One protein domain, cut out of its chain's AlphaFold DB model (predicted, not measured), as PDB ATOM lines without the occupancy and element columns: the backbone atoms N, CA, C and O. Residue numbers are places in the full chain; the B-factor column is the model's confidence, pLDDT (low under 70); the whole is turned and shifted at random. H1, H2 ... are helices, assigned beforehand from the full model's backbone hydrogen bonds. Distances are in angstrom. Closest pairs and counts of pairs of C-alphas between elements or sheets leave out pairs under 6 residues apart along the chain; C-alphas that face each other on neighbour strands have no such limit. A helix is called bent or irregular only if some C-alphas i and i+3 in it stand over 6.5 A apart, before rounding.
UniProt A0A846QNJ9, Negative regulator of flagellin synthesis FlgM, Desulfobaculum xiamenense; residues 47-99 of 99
ATOM      1  N   ARG A  47       5.620  -0.066  53.776       91.62
ATOM      2  CA  ARG A  47       4.914   1.148  54.217       91.62
ATOM      3  C   ARG A  47       5.716   2.407  53.891       91.62
ATOM      4  O   ARG A  47       5.147   3.316  53.289       91.62
ATOM      5  N   LEU A  48       7.007   2.437  54.225       93.31
ATOM      6  CA  LEU A  48       7.887   3.582  53.965       93.31
ATOM      7  C   LEU A  48       8.018   3.882  52.463       93.31
ATOM      8  O   LEU A  48       7.905   5.033  52.042       93.31
ATOM      9  N   PHE A  49       8.189   2.844  51.645       92.50
ATOM     10  CA  PHE A  49       8.224   2.976  50.193       92.50
ATOM     11  C   PHE A  49       6.902   3.533  49.654       92.50
ATOM     12  O   PHE A  49       6.901   4.458  48.846       92.50
ATOM     13  N   SER A  50       5.764   3.032  50.145       89.12
ATOM     14  CA  SER A  50       4.450   3.515  49.712       89.12
ATOM     15  C   SER A  50       4.201   4.987  50.067       89.12
ATOM     16  O   SER A  50       3.575   5.701  49.281       89.12
ATOM     17  N   SER A  51       4.694   5.462  51.218       88.81
ATOM     18  CA  SER A  51       4.592   6.874  51.598       88.81
ATOM     19  C   SER A  51       5.517   7.748  50.763       88.81
ATOM     20  O   SER A  51       5.063   8.770  50.262       88.81
ATOM     21  N   ALA A  52       6.763   7.318  50.541       87.38
ATOM     22  CA  ALA A  52       7.715   8.046  49.708       87.38
ATOM     23  C   ALA A  52       7.224   8.155  48.257       87.38
ATOM     24  O   ALA A  52       7.270   9.229  47.666       87.38
ATOM     25  N   LEU A  53       6.674   7.070  47.700       86.81
ATOM     26  CA  LEU A  53       6.071   7.075  46.370       86.81
ATOM     27  C   LEU A  53       4.876   8.030  46.298       86.81
ATOM     28  O   LEU A  53       4.755   8.803  45.350       86.81
ATOM     29  N   ARG A  54       3.996   7.995  47.303       84.12
ATOM     30  CA  ARG A  54       2.835   8.888  47.374       84.12
ATOM     31  C   ARG A  54       3.258  10.351  47.457       84.12
ATOM     32  O   ARG A  54       2.648  11.189  46.805       84.12
ATOM     33  N   GLU A  55       4.281  10.655  48.243       81.44
ATOM     34  CA  GLU A  55       4.810  12.009  48.389       81.44
ATOM     35  C   GLU A  55       5.526  12.475  47.121       81.44
ATOM     36  O   GLU A  55       5.305  13.598  46.687       81.44
ATOM     37  N   ALA A  56       6.271  11.599  46.444       78.75
ATOM     38  CA  ALA A  56       6.854  11.887  45.137       78.75
ATOM     39  C   ALA A  56       5.787  12.157  44.059       78.75
ATOM     40  O   ALA A  56       5.984  13.012  43.200       78.75
ATOM     41  N   GLN A  57       4.645  11.464  44.113       74.06
ATOM     42  CA  GLN A  57       3.500  11.708  43.225       74.06
ATOM     43  C   GLN A  57       2.714  12.976  43.588       74.06
ATOM     44  O   GLN A  57       2.139  13.616  42.710       74.06
ATOM     45  N   ALA A  58       2.637  13.310  44.878       72.44
ATOM     46  CA  ALA A  58       1.953  14.498  45.382       72.44
ATOM     47  C   ALA A  58       2.824  15.757  45.314       72.44
ATOM     48  O   ALA A  58       2.296  16.871  45.374       72.44
ATOM     49  N   ALA A  59       4.144  15.586  45.193       73.06
ATOM     50  CA  ALA A  59       5.070  16.669  44.958       73.06
ATOM     51  C   ALA A  59       4.584  17.454  43.735       73.06
ATOM     52  O   ALA A  59       4.147  16.850  42.748       73.06
ATOM     53  N   PRO A  60       4.620  18.799  43.784       66.88
ATOM     54  CA  PRO A  60       4.268  19.603  42.633       66.88
ATOM     55  C   PRO A  60       5.121  19.117  41.471       66.88
ATOM     56  O   PRO A  60       6.344  19.207  41.534       66.88
ATOM     57  N   GLU A  61       4.466  18.547  40.457       64.06
ATOM     58  CA  GLU A  61       5.066  18.166  39.184       64.06
ATOM     59  C   GLU A  61       5.945  19.326  38.751       64.06
ATOM     60  O   GLU A  61       5.428  20.355  38.303       64.06
ATOM     61  N   VAL A  62       7.258  19.189  38.981       68.06
ATOM     62  CA  VAL A  62       8.148  20.339  39.230       68.06
ATOM     63  C   VAL A  62       8.064  21.341  38.083       68.06
ATOM     64  O   VAL A  62       8.308  22.533  38.254       68.06
ATOM     65  N   ARG A  63       7.669  20.860  36.897       76.62
ATOM     66  CA  ARG A  63       7.509  21.634  35.677       76.62
ATOM     67  C   ARG A  63       6.304  21.201  34.819       76.62
ATOM     68  O   ARG A  63       6.400  21.312  33.599       76.62
ATOM     69  N   ARG A  64       5.170  20.753  35.390       80.94
ATOM     70  CA  ARG A  64       4.001  20.261  34.602       80.94
ATOM     71  C   ARG A  64       3.567  21.222  33.495       80.94
ATOM     72  O   ARG A  64       3.337  20.806  32.366       80.94
ATOM     73  N   ALA A  65       3.519  22.517  33.806       79.81
ATOM     74  CA  ALA A  65       3.195  23.561  32.838       79.81
ATOM     75  C   ALA A  65       4.198  23.611  31.669       79.81
ATOM     76  O   ALA A  65       3.795  23.644  30.512       79.81
ATOM     77  N   LYS A  66       5.505  23.538  31.962       86.88
ATOM     78  CA  LYS A  66       6.570  23.515  30.947       86.88
ATOM     79  C   LYS A  66       6.513  22.242  30.100       86.88
ATOM     80  O   LYS A  66       6.669  22.318  28.888       86.88
ATOM     81  N   VAL A  67       6.281  21.087  30.726       89.06
ATOM     82  CA  VAL A  67       6.174  19.797  30.027       89.06
ATOM     83  C   VAL A  67       4.980  19.804  29.080       89.06
ATOM     84  O   VAL A  67       5.130  19.431  27.923       89.06
ATOM     85  N   ASN A  68       3.820  20.272  29.538       90.12
ATOM     86  CA  ASN A  68       2.622  20.345  28.705       90.12
ATOM     87  C   ASN A  68       2.799  21.311  27.525       90.12
ATOM     88  O   ASN A  68       2.397  20.980  26.415       90.12
ATOM     89  N   ALA A  69       3.445  22.461  27.742       89.88
ATOM     90  CA  ALA A  69       3.746  23.407  26.668       89.88
ATOM     91  C   ALA A  69       4.682  22.802  25.607       89.88
ATOM     92  O   ALA A  69       4.407  22.909  24.415       89.88
ATOM     93  N   ILE A  70       5.751  22.114  26.027       91.88
ATOM     94  CA  ILE A  70       6.673  21.443  25.098       91.88
ATOM     95  C   ILE A  70       5.965  20.292  24.373       91.88
ATOM     96  O   ILE A  70       6.129  20.151  23.167       91.88
ATOM     97  N   LYS A  71       5.140  19.496  25.068       92.75
ATOM     98  CA  LYS A  71       4.349  18.424  24.440       92.75
ATOM     99  C   LYS A  71       3.447  18.960  23.330       92.75
ATOM    100  O   LYS A  71       3.471  18.411  22.236       92.75
ATOM    101  N   ALA A  72       2.740  20.062  23.571       94.31
ATOM    102  CA  ALA A  72       1.907  20.697  22.552       94.31
ATOM    103  C   ALA A  72       2.726  21.184  21.338       94.31
ATOM    104  O   ALA A  72       2.295  21.029  20.197       94.31
ATOM    105  N   GLN A  73       3.930  21.725  21.559       93.69
ATOM    106  CA  GLN A  73       4.850  22.109  20.475       93.69
ATOM    107  C   GLN A  73       5.359  20.898  19.681       93.69
ATOM    108  O   GLN A  73       5.541  20.979  18.471       93.69
ATOM    109  N   VAL A  74       5.585  19.762  20.343       94.06
ATOM    110  CA  VAL A  74       5.992  18.517  19.675       94.06
ATOM    111  C   VAL A  74       4.846  17.953  18.838       94.06
ATOM    112  O   VAL A  74       5.061  17.603  17.681       94.06
ATOM    113  N   GLU A  75       3.629  17.905  19.384       94.44
ATOM    114  CA  GLU A  75       2.434  17.407  18.683       94.44
ATOM    115  C   GLU A  75       2.062  18.267  17.467       94.44
ATOM    116  O   GLU A  75       1.646  17.736  16.441       94.44
ATOM    117  N   SER A  76       2.251  19.586  17.558       95.19
ATOM    118  CA  SER A  76       2.053  20.523  16.439       95.19
ATOM    119  C   SER A  76       3.208  20.537  15.429       95.19
ATOM    120  O   SER A  76       3.076  21.144  14.368       95.19
ATOM    121  N   GLY A  77       4.331  19.872  15.725       93.25
ATOM    122  CA  GLY A  77       5.531  19.871  14.882       93.25
ATOM    123  C   GLY A  77       6.354  21.166  14.935       93.25
ATOM    124  O   GLY A  77       7.324  21.304  14.195       93.25
ATOM    125  N   GLU A  78       6.004  22.106  15.814       92.69
ATOM    126  CA  GLU A  78       6.694  23.392  15.992       92.69
ATOM    127  C   GLU A  78       7.915  23.298  16.921       92.69
ATOM    128  O   GLU A  78       8.686  24.250  17.064       92.69
ATOM    129  N   TYR A  79       8.116  22.153  17.573       92.69
ATOM    130  CA  TYR A  79       9.282  21.930  18.415       92.69
ATOM    131  C   TYR A  79      10.547  21.732  17.572       92.69
ATOM    132  O   TYR A  79      10.765  20.672  16.987       92.69
ATOM    133  N   VAL A  80      11.417  22.743  17.565       93.25
ATOM    134  CA  VAL A  80      12.731  22.694  16.910       93.25
ATOM    135  C   VAL A  80      13.833  22.604  17.974       93.25
ATOM    136  O   VAL A  80      14.094  23.593  18.666       93.25
ATOM    137  N   PRO A  81      14.500  21.444  18.129       91.62
ATOM    138  CA  PRO A  81      15.642  21.313  19.025       91.62
ATOM    139  C   PRO A  81      16.809  22.206  18.585       91.62
ATOM    140  O   PRO A  81      17.176  22.239  17.413       91.62
ATOM    141  N   ASP A  82      17.442  22.895  19.534       94.81
ATOM    142  CA  ASP A  82      18.659  23.671  19.280       94.81
ATOM    143  C   ASP A  82      19.888  22.762  19.391       94.81
ATOM    144  O   ASP A  82      20.351  22.454  20.491       94.81
ATOM    145  N   SER A  83      20.438  22.352  18.246       93.50
ATOM    146  CA  SER A  83      21.584  21.439  18.177       93.50
ATOM    147  C   SER A  83      22.810  21.934  18.948       93.50
ATOM    148  O   SER A  83      23.549  21.115  19.492       93.50
ATOM    149  N   ARG A  84      23.029  23.256  19.038       94.88
ATOM    150  CA  ARG A  84      24.170  23.808  19.788       94.88
ATOM    151  C   ARG A  84      23.971  23.633  21.286       94.88
ATOM    152  O   ARG A  84      24.892  23.189  21.966       94.88
ATOM    153  N   LYS A  85      22.769  23.922  21.790       94.06
ATOM    154  CA  LYS A  85      22.433  23.692  23.205       94.06
ATOM    155  C   LYS A  85      22.457  22.211  23.560       94.06
ATOM    156  O   LYS A  85      22.927  21.870  24.640       94.06
ATOM    157  N   THR A  86      21.994  21.344  22.661       93.62
ATOM    158  CA  THR A  86      22.052  19.889  22.858       93.62
ATOM    159  C   THR A  86      23.495  19.408  22.975       93.62
ATOM    160  O   THR A  86      23.826  18.723  23.937       93.62
ATOM    161  N   ALA A  87      24.372  19.813  22.050       95.44
ATOM    162  CA  ALA A  87      25.787  19.443  22.097       95.44
ATOM    163  C   ALA A  87      26.487  19.992  23.350       95.44
ATOM    164  O   ALA A  87      27.236  19.270  23.998       95.44
ATOM    165  N   GLN A  88      26.205  21.244  23.726       95.88
ATOM    166  CA  GLN A  88      26.735  21.837  24.953       95.88
ATOM    167  C   GLN A  88      26.333  21.025  26.191       95.88
ATOM    168  O   GLN A  88      27.187  20.726  27.018       95.88
ATOM    169  N   LYS A  89      25.051  20.656  26.307       94.00
ATOM    170  CA  LYS A  89      24.551  19.885  27.452       94.00
ATOM    171  C   LYS A  89      25.120  18.472  27.511       94.00
ATOM    172  O   LYS A  89      25.386  17.994  28.601       94.00
ATOM    173  N   LEU A  90      25.361  17.851  26.359       93.75
ATOM    174  CA  LEU A  90      26.004  16.541  26.292       93.75
ATOM    175  C   LEU A  90      27.435  16.577  26.852       93.75
ATOM    176  O   LEU A  90      27.816  15.696  27.610       93.75
ATOM    177  N   VAL A  91      28.214  17.605  26.497       94.88
ATOM    178  CA  VAL A  91      29.584  17.780  27.015       94.88
ATOM    179  C   VAL A  91      29.577  18.128  28.505       94.88
ATOM    180  O   VAL A  91      30.421  17.642  29.245       94.88
ATOM    181  N   GLU A  92      28.635  18.959  28.954       94.81
ATOM    182  CA  GLU A  92      28.471  19.304  30.373       94.81
ATOM    183  C   GLU A  92      28.189  18.060  31.230       94.81
ATOM    184  O   GLU A  92      28.854  17.869  32.242       94.81
ATOM    185  N   GLU A  93      27.279  17.181  30.793       92.25
ATOM    186  CA  GLU A  93      26.981  15.930  31.508       92.25
ATOM    187  C   GLU A  93      28.185  14.977  31.572       92.25
ATOM    188  O   GLU A  93      28.400  14.349  32.605       92.25
ATOM    189  N   ASP A  94      28.981  14.877  30.503       91.31
ATOM    190  CA  ASP A  94      30.200  14.051  30.483       91.31
ATOM    191  C   ASP A  94      31.257  14.578  31.469       91.31
ATOM    192  O   ASP A  94      31.839  13.815  32.238       91.31
ATOM    193  N   LEU A  95      31.453  15.900  31.515       91.12
ATOM    194  CA  LEU A  95      32.384  16.531  32.453       91.12
ATOM    195  C   LEU A  95      31.947  16.361  33.914       91.12
ATOM    196  O   LEU A  95      32.795  16.087  34.759       91.12
ATOM    197  N   ASP A  96      30.649  16.468  34.206       89.38
ATOM    198  CA  ASP A  96      30.101  16.238  35.551       89.38
ATOM    199  C   ASP A  96      30.262  14.779  36.019       89.38
ATOM    200  O   ASP A  96      30.276  14.523  37.219       89.38
ATOM    201  N   GLN A  97      30.383  13.809  35.106       77.38
ATOM    202  CA  GLN A  97      30.620  12.400  35.456       77.38
ATOM    203  C   GLN A  97      32.094  12.067  35.720       77.38
ATOM    204  O   GLN A  97      32.394  11.006  36.275       77.38
ATOM    205  N   ILE A  98      33.012  12.937  35.301       71.19
ATOM    206  CA  ILE A  98      34.461  12.737  35.435       71.19
ATOM    207  C   ILE A  98      34.996  13.315  36.757       71.19
ATOM    208  O   ILE A  98      36.049  12.874  37.228       71.19
ATOM    209  N   ILE A  99      34.297  14.288  37.347       55.53
ATOM    210  CA  ILE A  99      34.697  15.012  38.567       55.53
ATOM    211  C   ILE A  99      33.962  14.442  39.784       55.53
ATOM    212  O   ILE A  99      34.627  14.275  40.833       55.53
TER     213      ILE A  99
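What this domain is: This is residues 47 to 99 of the 99 residues of the protein "Negative regulator of flagellin synthesis FlgM" of Desulfobaculum xiamenense (UniProt A0A846QNJ9). The printed part is a wide, open V of three separate helices with an empty middle: H1 and then H2, strung one after the other, make one arm, residues 76 to 82 make the turn, and H3 makes the other arm, which folds back from it. No helix packs on another, and there is no core. The 53 printed residues hold three named helices, in the order H1, H2, H3, and no named strand; the class is all helix. The whole is extended, with a radius of gyration of the C-alphas of 16.8 A, and flat, with spans of 45 by 39 by 12 A.

Where its parts are: H1 is residues 47 to 58, 16.3 A from first to last C-alpha; it begins with C-alpha 47 at (4.914, 1.148, 54.217). Residues 59 to 63 follow, and then comes H2, residues 64 to 75, 16.2 A from first to last C-alpha, which ends with C-alpha 75 at (2.434, 17.407, 18.683). After residues 76 to 82 comes H3, residues 83 to 98, the longest helix with 16 residues and 23.2 A from first to last C-alpha. Its C-alpha 83 stands at (21.584, 21.439, 18.177) and its C-alpha 98 at (34.461, 12.737, 35.435). No helix is bent or irregular.

How they stand to each other: H1 touches no helix. H1 and H2 are apart, with no C-alpha of the one within 8 A of the other, though a tight link of 5 residues joins them. H2 and H3 are apart by the same measure, and the link between them, 7 residues, is short. H1 and H3 are apart too. The N-to-C direction has a z component of -0.60 in H1 and -0.98 in H2, but 0.76 in H3. In H1, H2 and H3 every O i to N i+4 pair is within hydrogen-bond range. Residues 47 to 69 stand free, of which 47 to 58 belong to H1 and 64 to 69 to H2; residues 72 to 77 stand free, of which 72 to 75 belong to H2; and residues 80 to 99 stand free, of which 83 to 98 belong to H3.

The domain as a whole: The two C-alphas farthest apart are those of Arg 47 and Arg 84, 45.5 A, while the first and last printed C-alphas, of Arg 47 and Ile 99, are 36.4 A apart. The printed part has no cut, no link is long, and Ile 99 is the chain's last residue. The mean pLDDT of the printed part is 87.0, and the model's confidence is under 70 at residues 60 to 62 and at residue 99.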